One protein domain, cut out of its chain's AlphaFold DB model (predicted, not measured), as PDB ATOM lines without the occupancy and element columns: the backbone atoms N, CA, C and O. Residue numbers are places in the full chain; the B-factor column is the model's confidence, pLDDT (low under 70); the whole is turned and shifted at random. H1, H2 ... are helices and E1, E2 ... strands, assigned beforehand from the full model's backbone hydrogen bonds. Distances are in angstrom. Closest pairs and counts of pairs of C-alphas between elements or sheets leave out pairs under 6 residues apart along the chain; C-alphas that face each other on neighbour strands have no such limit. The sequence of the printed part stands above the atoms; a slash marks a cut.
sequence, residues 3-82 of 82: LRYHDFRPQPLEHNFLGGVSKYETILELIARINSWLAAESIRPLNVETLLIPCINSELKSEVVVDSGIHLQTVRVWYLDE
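This is residues 3 to 82 of the 82 residues of an uncharacterized protein of Planctomycetaceae bacterium (UniProt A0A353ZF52). A long, strongly twisted sheet is built round strand E6, with E1 and E4 on its two sides, and helix H1 covers one face while the other face is bare. The small hairpin E2 and E3 lies off one end, apart from the strands of that sheet, and E5 folds back on the start of E6. The printed part has 80 residues, with one named helix and six named strands that follow along the chain as E1 E2 E3 H1 E4 E5 E6; the class is mixed, helices and strands, and the neighbour strands in both sheets are antiparallel. It is only just loose, close to compact, with a radius of gyration of the C-alphas of 14.3 A, and elongated, spanning 44 by 27 by 18 A.

E1, residues 3 to 8, begins at C-alpha 3 (-24.154, -6.784, -46.204) and is 16.9 A long. E2 is residues 12 to 15 and E3 residues 21 to 24. H1, residues 27 to 40, measures 19.9 A. E4, residues 45 to 54, measures 24.9 A. E5 is residues 64 to 66. E6, residues 69 to 81, measures 35.4 A and ends at C-alpha 81 (-29.477, -9.304, -43.291).

In the branched sheet, E1 and E5 lie on one side of E6 and E4 on the other side. N 6 and O 77 of E1 and E6 are 2.9 A apart, N 51 and O 74 of E4 and E6 2.8 A, and N 69 and O 66 of the hairpin E5 and E6 3.0 A, within hydrogen-bond range. H1 is on this sheet at a height of 10.2 A, over E6 and along the strands, at 21 degrees to E6 on the local plane. The closest C-alphas of H1 and E6 are those of Ile 27 and Gln 73, 7.7 A apart. In H1 every O i to N i+4 pair is within hydrogen-bond range. In the hairpin E2 and E3, N 13 and O 23 are 2.8 A apart.

The C-alphas of Phe 17 and Glu 82, the two farthest apart, are 45.6 A apart. The printed part has no cut and no long link. Residues 55 to 70 have pLDDT under 70.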
ATOM      1  N   LEU A   3     -24.833  -7.770 -47.046       97.12
ATOM      2  CA  LEU A   3     -24.154  -6.784 -46.204       97.12
ATOM      3  C   LEU A   3     -24.929  -5.463 -46.241       97.12
ATOM      4  O   LEU A   3     -25.116  -4.878 -47.308       97.12
ATOM      5  N   ARG A   4     -25.356  -4.988 -45.072       97.62
ATOM      6  CA  ARG A   4     -26.059  -3.717 -44.889       97.62
ATOM      7  C   ARG A   4     -25.346  -2.834 -43.876       97.62
ATOM      8  O   ARG A   4     -24.504  -3.297 -43.105       97.62
ATOM      9  N   TYR A   5     -25.718  -1.558 -43.870       97.31
ATOM     10  CA  TYR A   5     -25.356  -0.629 -42.811       97.31
ATOM     11  C   TYR A   5     -26.539   0.256 -42.416       97.31
ATOM     12  O   TYR A   5     -27.448   0.484 -43.217       97.31
ATOM     13  N   HIS A   6     -26.501   0.775 -41.191       97.44
ATOM     14  CA  HIS A   6     -27.405   1.816 -40.713       97.44
ATOM     15  C   HIS A   6     -26.607   2.955 -40.074       97.44
ATOM     16  O   HIS A   6     -25.707   2.705 -39.270       97.44
ATOM     17  N   ASP A   7     -26.955   4.192 -40.427       96.31
ATOM     18  CA  ASP A   7     -26.332   5.404 -39.895       96.31
ATOM     19  C   ASP A   7     -27.211   6.019 -38.812       96.31
ATOM     20  O   ASP A   7     -28.310   6.509 -39.076       96.31
ATOM     21  N   PHE A   8     -26.694   6.055 -37.592       95.31
ATOM     22  CA  PHE A   8     -27.348   6.670 -36.453       95.31
ATOM     23  C   PHE A   8     -26.773   8.061 -36.218       95.31
ATOM     24  O   PHE A   8     -25.629   8.225 -35.791       95.31
ATOM     25  N   ARG A   9     -27.587   9.076 -36.506       92.31
ATOM     26  CA  ARG A   9     -27.265  10.475 -36.211       92.31
ATOM     27  C   ARG A   9     -27.720  10.848 -34.800       92.31
ATOM     28  O   ARG A   9     -28.764  10.332 -34.389       92.31
ATOM     29  N   PRO A  10     -27.014  11.779 -34.132       90.75
ATOM     30  CA  PRO A  10     -27.470  12.395 -32.898       90.75
ATOM     31  C   PRO A  10     -28.882  12.973 -33.050       90.75
ATOM     32  O   PRO A  10     -29.133  13.763 -33.964       90.75
ATOM     33  N   GLN A  11     -29.807  12.587 -32.178       90.31
ATOM     34  CA  GLN A  11     -31.157  13.142 -32.123       90.31
ATOM     35  C   GLN A  11     -31.189  14.467 -31.346       90.31
ATOM     36  O   GLN A  11     -30.484  14.600 -30.343       90.31
ATOM     37  N   PRO A  12     -32.000  15.453 -31.779       87.56
ATOM     38  CA  PRO A  12     -32.262  16.648 -30.985       87.56
ATOM     39  C   PRO A  12     -33.064  16.263 -29.734       87.56
ATOM     40  O   PRO A  12     -34.089  15.593 -29.837       87.56
ATOM     41  N   LEU A  13     -32.599  16.680 -28.558       87.69
ATOM     42  CA  LEU A  13     -33.283  16.453 -27.280       87.69
ATOM     43  C   LEU A  13     -34.104  17.666 -26.849       87.69
ATOM     44  O   LEU A  13     -35.159  17.518 -26.237       87.69
ATOM     45  N   GLU A  14     -33.620  18.871 -27.148       86.50
ATOM     46  CA  GLU A  14     -34.259  20.115 -26.730       86.50
ATOM     47  C   GLU A  14     -34.243  21.137 -27.869       86.50
ATOM     48  O   GLU A  14     -33.272  21.249 -28.624       86.50
ATOM     49  N   HIS A  15     -35.327  21.908 -27.956       83.06
ATOM     50  CA  HIS A  15     -35.456  23.047 -28.855       83.06
ATOM     51  C   HIS A  15     -35.493  24.339 -28.037       83.06
ATOM     52  O   HIS A  15     -36.114  24.407 -26.975       83.06
ATOM     53  N   ASN A  16     -34.840  25.381 -28.541       82.81
ATOM     54  CA  ASN A  16     -34.931  26.721 -27.987       82.81
ATOM     55  C   ASN A  16     -36.285  27.371 -28.338       82.81
ATOM     56  O   ASN A  16     -37.040  26.886 -29.179       82.81
ATOM     57  N   PHE A  17     -36.576  28.514 -27.713       81.31
ATOM     58  CA  PHE A  17     -37.827  29.255 -27.921       81.31
ATOM     59  C   PHE A  17     -38.045  29.730 -29.376       81.31
ATOM     60  O   PHE A  17     -39.169  30.031 -29.761       81.31
ATOM     61  N   LEU A  18     -36.987  29.775 -30.191       83.75
ATOM     62  CA  LEU A  18     -37.027  30.128 -31.614       83.75
ATOM     63  C   LEU A  18     -37.121  28.890 -32.531       83.75
ATOM     64  O   LEU A  18     -36.997  29.021 -33.742       83.75
ATOM     65  N   GLY A  19     -37.325  27.690 -31.974       74.19
ATOM     66  CA  GLY A  19     -37.476  26.433 -32.716       74.19
ATOM     67  C   GLY A  19     -36.164  25.744 -33.113       74.19
ATOM     68  O   GLY A  19     -36.185  24.576 -33.510       74.19
ATOM     69  N   GLY A  20     -35.018  26.410 -32.948       76.88
ATOM     70  CA  GLY A  20     -33.701  25.830 -33.216       76.88
ATOM     71  C   GLY A  20     -33.312  24.787 -32.167       76.88
ATOM     72  O   GLY A  20     -33.739  24.865 -31.016       76.88
ATOM     73  N   VAL A  21     -32.479  23.813 -32.529       78.75
ATOM     74  CA  VAL A  21     -32.053  22.772 -31.580       78.75
ATOM     75  C   VAL A  21     -31.041  23.355 -30.592       78.75
ATOM     76  O   VAL A  21     -30.004  23.888 -30.990       78.75
ATOM     77  N   SER A  22     -31.332  23.266 -29.292       80.19
ATOM     78  CA  SER A  22     -30.432  23.722 -28.222       80.19
ATOM     79  C   SER A  22     -29.530  22.619 -27.687       80.19
ATOM     80  O   SER A  22     -28.485  22.932 -27.117       80.19
ATOM     81  N   LYS A  23     -29.922  21.353 -27.852       83.88
ATOM     82  CA  LYS A  23     -29.193  20.198 -27.327       83.88
ATOM     83  C   LYS A  23     -29.474  18.958 -28.162       83.88
ATOM     84  O   LYS A  23     -30.634  18.674 -28.457       83.88
ATOM     85  N   TYR A  24     -28.432  18.195 -28.474       85.62
ATOM     86  CA  TYR A  24     -28.561  16.836 -29.003       85.62
ATOM     87  C   TYR A  24     -28.181  15.802 -27.959       85.62
ATOM     88  O   TYR A  24     -27.577  16.127 -26.935       85.62
ATOM     89  N   GLU A  25     -28.493  14.549 -28.267       89.75
ATOM     90  CA  GLU A  25     -27.964  13.413 -27.537       89.75
ATOM     91  C   GLU A  25     -26.430  13.405 -27.563       89.75
ATOM     92  O   GLU A  25     -25.769  13.772 -28.542       89.75
ATOM     93  N   THR A  26     -25.863  12.980 -26.446       89.75
ATOM     94  CA  THR A  26     -24.454  12.646 -26.305       89.75
ATOM     95  C   THR A  26     -24.140  11.353 -27.058       89.75
ATOM     96  O   THR A  26     -25.016  10.531 -27.330       89.75
ATOM     97  N   ILE A  27     -22.856  11.107 -27.334       89.00
ATOM     98  CA  ILE A  27     -22.422   9.846 -27.954       89.00
ATOM     99  C   ILE A  27     -22.812   8.612 -27.120       89.00
ATOM    100  O   ILE A  27     -23.092   7.557 -27.677       89.00
ATOM    101  N   LEU A  28     -22.870   8.737 -25.789       93.00
ATOM    102  CA  LEU A  28     -23.271   7.643 -24.902       93.00
ATOM    103  C   LEU A  28     -24.767   7.335 -25.018       93.00
ATOM    104  O   LEU A  28     -25.141   6.165 -25.076       93.00
ATOM    105  N   GLU A  29     -25.611   8.364 -25.097       94.94
ATOM    106  CA  GLU A  29     -27.054   8.215 -25.332       94.94
ATOM    107  C   GLU A  29     -27.327   7.617 -26.720       94.94
ATOM    108  O   GLU A  29     -28.106   6.668 -26.840       94.94
ATOM    109  N   LEU A  30     -26.590   8.071 -27.741       94.94
ATOM    110  CA  LEU A  30     -26.612   7.503 -29.088       94.94
ATOM    111  C   LEU A  30     -26.258   6.006 -29.078       94.94
ATOM    112  O   LEU A  30     -26.997   5.191 -29.630       94.94
ATOM    113  N   ILE A  31     -25.165   5.617 -28.415       95.62
ATOM    114  CA  ILE A  31     -24.754   4.208 -28.295       95.62
ATOM    115  C   ILE A  31     -25.805   3.385 -27.539       95.62
ATOM    116  O   ILE A  31     -26.113   2.266 -27.950       95.62
ATOM    117  N   ALA A  32     -26.389   3.921 -26.464       97.31
ATOM    118  CA  ALA A  32     -27.452   3.238 -25.731       97.31
ATOM    119  C   ALA A  32     -28.662   2.951 -26.636       97.31
ATOM    120  O   ALA A  32     -29.158   1.823 -26.664       97.31
ATOM    121  N   ARG A  33     -29.073   3.930 -27.449       97.44
ATOM    122  CA  ARG A  33     -30.159   3.788 -28.428       97.44
ATOM    123  C   ARG A  33     -29.840   2.765 -29.520       97.44
ATOM    124  O   ARG A  33     -30.711   1.976 -29.887       97.44
ATOM    125  N   ILE A  34     -28.600   2.734 -30.007       97.75
ATOM    126  CA  ILE A  34     -28.131   1.728 -30.973       97.75
ATOM    127  C   ILE A  34     -28.206   0.323 -30.375       97.75
ATOM    128  O   ILE A  34     -28.702  -0.592 -31.028       97.75
ATOM    129  N   ASN A  35     -27.772   0.147 -29.125       97.94
ATOM    130  CA  ASN A  35     -27.848  -1.143 -28.440       97.94
ATOM    131  C   ASN A  35     -29.299  -1.619 -28.278       97.94
ATOM    132  O   ASN A  35     -29.580  -2.799 -28.483       97.94
ATOM    133  N   SER A  36     -30.230  -0.712 -27.963       98.00
ATOM    134  CA  SER A  36     -31.660  -1.037 -27.921       98.00
ATOM    135  C   SER A  36     -32.196  -1.481 -29.283       98.00
ATOM    136  O   SER A  36     -32.933  -2.461 -29.345       98.00
ATOM    137  N   TRP A  37     -31.803  -0.809 -30.369       97.75
ATOM    138  CA  TRP A  37     -32.182  -1.199 -31.731       97.75
ATOM    139  C   TRP A  37     -31.615  -2.572 -32.122       97.75
ATOM    140  O   TRP A  37     -32.365  -3.428 -32.583       97.75
ATOM    141  N   LEU A  38     -30.325  -2.824 -31.865       97.31
ATOM    142  CA  LEU A  38     -29.688  -4.121 -32.129       97.31
ATOM    143  C   LEU A  38     -30.415  -5.267 -31.416       97.31
ATOM    144  O   LEU A  38     -30.647  -6.318 -32.009       97.31
ATOM    145  N   ALA A  39     -30.792  -5.055 -30.152       97.62
ATOM    146  CA  ALA A  39     -31.531  -6.037 -29.370       97.62
ATOM    147  C   ALA A  39     -32.955  -6.260 -29.904       97.62
ATOM    148  O   ALA A  39     -33.385  -7.407 -30.008       97.62
ATOM    149  N   ALA A  40     -33.672  -5.186 -30.254       97.62
ATOM    150  CA  ALA A  40     -35.042  -5.262 -30.761       97.62
ATOM    151  C   ALA A  40     -35.128  -6.008 -32.101       97.62
ATOM    152  O   ALA A  40     -36.003  -6.850 -32.283       97.62
ATOM    153  N   GLU A  41     -34.182  -5.748 -33.002       95.69
ATOM    154  CA  GLU A  41     -34.133  -6.359 -34.334       95.69
ATOM    155  C   GLU A  41     -33.377  -7.701 -34.353       95.69
ATOM    156  O   GLU A  41     -33.233  -8.323 -35.402       95.69
ATOM    157  N   SER A  42     -32.859  -8.163 -33.206       95.81
ATOM    158  CA  SER A  42     -31.994  -9.354 -33.111       95.81
ATOM    159  C   SER A  42     -30.768  -9.304 -34.042       95.81
ATOM    160  O   SER A  42     -30.265 -10.335 -34.497       95.81
ATOM    161  N   ILE A  43     -30.253  -8.101 -34.307       95.81
ATOM    162  CA  ILE A  43     -29.127  -7.869 -35.211       95.81
ATOM    163  C   ILE A  43     -27.808  -8.088 -34.468       95.81
ATOM    164  O   ILE A  43     -27.572  -7.541 -33.389       95.81
ATOM    165  N   ARG A  44     -26.893  -8.843 -35.087       96.00
ATOM    166  CA  ARG A  44     -25.493  -8.919 -34.645       96.00
ATOM    167  C   ARG A  44     -24.643  -7.935 -35.454       96.00
ATOM    168  O   ARG A  44     -24.544  -8.106 -36.672       96.00
ATOM    169  N   PRO A  45     -24.016  -6.929 -34.819       96.56
ATOM    170  CA  PRO A  45     -23.155  -5.997 -35.530       96.56
ATOM    171  C   PRO A  45     -21.872  -6.702 -35.991       96.56
ATOM    172  O   PRO A  45     -21.275  -7.481 -35.249       96.56
ATOM    173  N   LEU A  46     -21.444  -6.404 -37.216       97.62
ATOM    174  CA  LEU A  46     -20.159  -6.826 -37.776       97.62
ATOM    175  C   LEU A  46     -19.056  -5.800 -37.518       97.62
ATOM    176  O   LEU A  46     -17.921  -6.169 -37.229       97.62
ATOM    177  N   ASN A  47     -19.383  -4.517 -37.669       97.81
ATOM    178  CA  ASN A  47     -18.461  -3.404 -37.485       97.81
ATOM    179  C   ASN A  47     -19.229  -2.160 -37.030       97.81
ATOM    180  O   ASN A  47     -20.392  -1.977 -37.401       97.81
ATOM    181  N   VAL A  48     -18.568  -1.306 -36.252       96.75
ATOM    182  CA  VAL A  48     -19.121  -0.038 -35.769       96.75
ATOM    183  C   VAL A  48     -18.099   1.065 -36.003       96.75
ATOM    184  O   VAL A  48     -16.961   0.971 -35.550       96.75
ATOM    185  N   GLU A  49     -18.509   2.119 -36.699       96.88
ATOM    186  CA  GLU A  49     -17.643   3.235 -37.079       96.88
ATOM    187  C   GLU A  49     -18.187   4.541 -36.518       96.88
ATOM    188  O   GLU A  49     -19.394   4.780 -36.526       96.88
ATOM    189  N   THR A  50     -17.286   5.415 -36.077       92.94
ATOM    190  CA  THR A  50     -17.622   6.815 -35.805       92.94
ATOM    191  C   THR A  50     -17.263   7.646 -37.027       92.94
ATOM    192  O   THR A  50     -16.099   7.703 -37.421       92.94
ATOM    193  N   LEU A  51     -18.259   8.299 -37.615       91.06
ATOM    194  CA  LEU A  51     -18.125   9.157 -38.783       91.06
ATOM    195  C   LEU A  51     -18.372  10.613 -38.380       91.06
ATOM    196  O   LEU A  51     -19.350  10.917 -37.699       91.06
ATOM    197  N   LEU A  52     -17.519  11.527 -38.837       87.25
ATOM    198  CA  LEU A  52     -17.777  12.964 -38.763       87.25
ATOM    199  C   LEU A  52     -18.359  13.410 -40.101       87.25
ATOM    200  O   LEU A  52     -17.648  13.466 -41.103       87.25
ATOM    201  N   ILE A  53     -19.663  13.687 -40.131       82.19
ATOM    202  CA  ILE A  53     -20.362  14.075 -41.358       82.19
ATOM    203  C   ILE A  53     -20.562  15.596 -41.353       82.19
ATOM    204  O   ILE A  53     -21.201  16.099 -40.425       82.19
ATOM    205  N   PRO A  54     -20.055  16.334 -42.361       76.94
ATOM    206  CA  PRO A  54     -20.299  17.768 -42.477       76.94
ATOM    207  C   PRO A  54     -21.801  18.054 -42.542       76.94
ATOM    208  O   PRO A  54     -22.530  17.426 -43.313       76.94
ATOM    209  N   CYS A  55     -22.271  19.011 -41.746       68.31
ATOM    210  CA  CYS A  55     -23.650  19.469 -41.784       68.31
ATOM    211  C   CYS A  55     -23.716  20.807 -42.523       68.31
ATOM    212  O   CYS A  55     -23.204  21.816 -42.052       68.31
ATOM    213  N   ILE A  56     -24.355  20.815 -43.694       56.97
ATOM    214  CA  ILE A  56     -24.488  22.015 -44.539       56.97
ATOM    215  C   ILE A  56     -25.695  22.882 -44.104       56.97
ATOM    216  O   ILE A  56     -25.965  23.908 -44.714       56.97
ATOM    217  N   ASN A  57     -26.427  22.489 -43.048       51.41
ATOM    218  CA  ASN A  57     -27.576  23.235 -42.523       51.41
ATOM    219  C   ASN A  57     -27.198  23.976 -41.232       51.41
ATOM    220  O   ASN A  57     -26.887  23.371 -40.207       51.41
ATOM    221  N   SER A  58     -27.232  25.302 -41.307       46.44
ATOM    222  CA  SER A  58     -26.642  26.275 -40.386       46.44
ATOM    223  C   SER A  58     -27.384  26.502 -39.056       46.44
ATOM    224  O   SER A  58     -27.367  27.621 -38.554       46.44
ATOM    225  N   GLU A  59     -28.031  25.495 -38.456       51.84
ATOM    226  CA  GLU A  59     -28.817  25.696 -37.213       51.84
ATOM    227  C   GLU A  59     -28.665  24.607 -36.126       51.84
ATOM    228  O   GLU A  59     -29.564  24.429 -35.303       51.84
ATOM    229  N   LEU A  60     -27.551  23.865 -36.064       49.44
ATOM    230  CA  LEU A  60     -27.434  22.704 -35.162       49.44
ATOM    231  C   LEU A  60     -26.276  22.820 -34.147       49.44
ATOM    232  O   LEU A  60     -25.113  22.764 -34.524       49.44
ATOM    233  N   LYS A  61     -26.612  22.905 -32.846       51.59
ATOM    234  CA  LYS A  61     -25.690  23.033 -31.692       51.59
ATOM    235  C   LYS A  61     -25.326  21.710 -30.984       51.59
ATOM    236  O   LYS A  61     -25.456  21.601 -29.768       51.59
ATOM    237  N   SER A  62     -24.838  20.714 -31.720       43.69
ATOM    238  CA  SER A  62     -23.928  19.702 -31.147       43.69
ATOM    239  C   SER A  62     -22.745  19.554 -32.080       43.69
ATOM    240  O   SER A  62     -22.744  18.755 -33.012       43.69
ATOM    241  N   GLU A  63     -21.782  20.437 -31.856       52.22
ATOM    242  CA  GLU A  63     -20.693  20.739 -32.769       52.22
ATOM    243  C   GLU A  63     -19.412  20.060 -32.279       52.22
ATOM    244  O   GLU A  63     -19.002  20.231 -31.131       52.22
ATOM    245  N   VAL A  64     -18.726  19.348 -33.172       46.34
ATOM    246  CA  VAL A  64     -17.261  19.355 -33.149       46.34
ATOM    247  C   VAL A  64     -16.854  20.432 -34.145       46.34
ATOM    248  O   VAL A  64     -17.054  20.266 -35.351       46.34
ATOM    249  N   VAL A  65     -16.337  21.555 -33.641       51.00
ATOM    250  CA  VAL A  65     -15.759  22.601 -34.489       51.00
ATOM    251  C   VAL A  65     -14.414  22.082 -34.979       51.00
ATOM    252  O   VAL A  65     -13.418  22.092 -34.261       51.00
ATOM    253  N   VAL A  66     -14.412  21.572 -36.203       52.06
ATOM    254  CA  VAL A  66     -13.194  21.370 -36.988       52.06
ATOM    255  C   VAL A  66     -13.046  22.626 -37.848       52.06
ATOM    256  O   VAL A  66     -14.067  23.205 -38.217       52.06
ATOM    257  N   ASP A  67     -11.819  23.044 -38.166       48.91
ATOM    258  CA  ASP A  67     -11.433  24.302 -38.855       48.91
ATOM    259  C   ASP A  67     -12.232  24.651 -40.149       48.91
ATOM    260  O   ASP A  67     -12.062  25.718 -40.731       48.91
ATOM    261  N   SER A  68     -13.124  23.762 -40.610       51.19
ATOM    262  CA  SER A  68     -13.925  23.837 -41.832       51.19
ATOM    263  C   SER A  68     -15.465  23.760 -41.667       51.19
ATOM    264  O   SER A  68     -16.145  23.702 -42.691       51.19
ATOM    265  N   GLY A  69     -16.053  23.742 -40.454       58.03
ATOM    266  CA  GLY A  69     -17.523  23.833 -40.254       58.03
ATOM    267  C   GLY A  69     -18.145  22.919 -39.178       58.03
ATOM    268  O   GLY A  69     -17.438  22.222 -38.451       58.03
ATOM    269  N   ILE A  70     -19.488  22.906 -39.081       65.94
ATOM    270  CA  ILE A  70     -20.253  22.053 -38.144       65.94
ATOM    271  C   ILE A  70     -20.307  20.612 -38.666       65.94
ATOM    272  O   ILE A  70     -20.746  20.369 -39.791       65.94
ATOM    273  N   HIS A  71     -19.910  19.645 -37.836       74.75
ATOM    274  CA  HIS A  71     -19.969  18.215 -38.155       74.75
ATOM    275  C   HIS A  71     -20.831  17.464 -37.139       74.75
ATOM    276  O   HIS A  71     -20.735  17.710 -35.938       74.75
ATOM    277  N   LEU A  72     -21.635  16.512 -37.618       79.88
ATOM    278  CA  LEU A  72     -22.388  15.583 -36.776       79.88
ATOM    279  C   LEU A  72     -21.598  14.289 -36.590       79.88
ATOM    280  O   LEU A  72     -21.244  13.621 -37.567       79.88
ATOM    281  N   GLN A  73     -21.380  13.907 -35.333       87.56
ATOM    282  CA  GLN A  73     -20.790  12.621 -34.976       87.56
ATOM    283  C   GLN A  73     -21.829  11.507 -35.151       87.56
ATOM    284  O   GLN A  73     -22.676  11.284 -34.294       87.56
ATOM    285  N   THR A  74     -21.780  10.834 -36.293       90.94
ATOM    286  CA  THR A  74     -22.686   9.746 -36.677       90.94
ATOM    287  C   THR A  74     -22.040   8.406 -36.350       90.94
ATOM    288  O   THR A  74     -20.841   8.237 -36.558       90.94
ATOM    289  N   VAL A  75     -22.819   7.435 -35.878       95.81
ATOM    290  CA  VAL A  75     -22.345   6.057 -35.699       95.81
ATOM    291  C   VAL A  75     -22.928   5.183 -36.799       95.81
ATOM    292  O   VAL A  75     -24.146   5.091 -36.934       95.81
ATOM    293  N   ARG A  76     -22.066   4.533 -37.580       97.56
ATOM    294  CA  ARG A  76     -22.470   3.551 -38.591       97.56
ATOM    295  C   ARG A  76     -22.336   2.148 -38.027       97.56
ATOM    296  O   ARG A  76     -21.276   1.792 -37.521       97.56
ATOM    297  N   VAL A  77     -23.382   1.341 -38.165       98.12
ATOM    298  CA  VAL A  77     -23.369  -0.080 -37.806       98.12
ATOM    299  C   VAL A  77     -23.518  -0.919 -39.062       98.12
ATOM    300  O   VAL A  77     -24.512  -0.789 -39.771       98.12
ATOM    301  N   TRP A  78     -22.551  -1.793 -39.318       98.25
ATOM    302  CA  TRP A  78     -22.589  -2.779 -40.397       98.25
ATOM    303  C   TRP A  78     -23.135  -4.111 -39.878       98.25
ATOM    304  O   TRP A  78     -22.769  -4.528 -38.780       98.25
ATOM    305  N   TYR A  79     -23.978  -4.796 -40.650       97.62
ATOM    306  CA  TYR A  79     -24.586  -6.078 -40.270       97.62
ATOM    307  C   TYR A  79     -24.967  -6.928 -41.494       97.62
ATOM    308  O   TYR A  79     -24.957  -6.444 -42.627       97.62
ATOM    309  N   LEU A  80     -25.277  -8.208 -41.268       96.25
ATOM    310  CA  LEU A  80     -25.793  -9.118 -42.297       96.25
ATOM    311  C   LEU A  80     -27.301  -9.264 -42.114       96.25
ATOM    312  O   LEU A  80     -27.756  -9.552 -41.012       96.25
ATOM    313  N   ASP A  81     -28.036  -9.063 -43.198       89.94
ATOM    314  CA  ASP A  81     -29.477  -9.304 -43.291       89.94
ATOM    315  C   ASP A  81     -29.717 -10.607 -44.072       89.94
ATOM    316  O   ASP A  81     -28.943 -10.912 -44.993       89.94
ATOM    317  N   GLU A  82     -30.711 -11.406 -43.680       79.75
ATOM    318  CA  GLU A  82     -30.960 -12.734 -44.275       79.75
ATOM    319  C   GLU A  82     -31.443 -12.655 -45.729       79.75
ATOM    320  O   GLU A  82     -32.356 -11.867 -46.050       79.75
TER     321      GLU A  82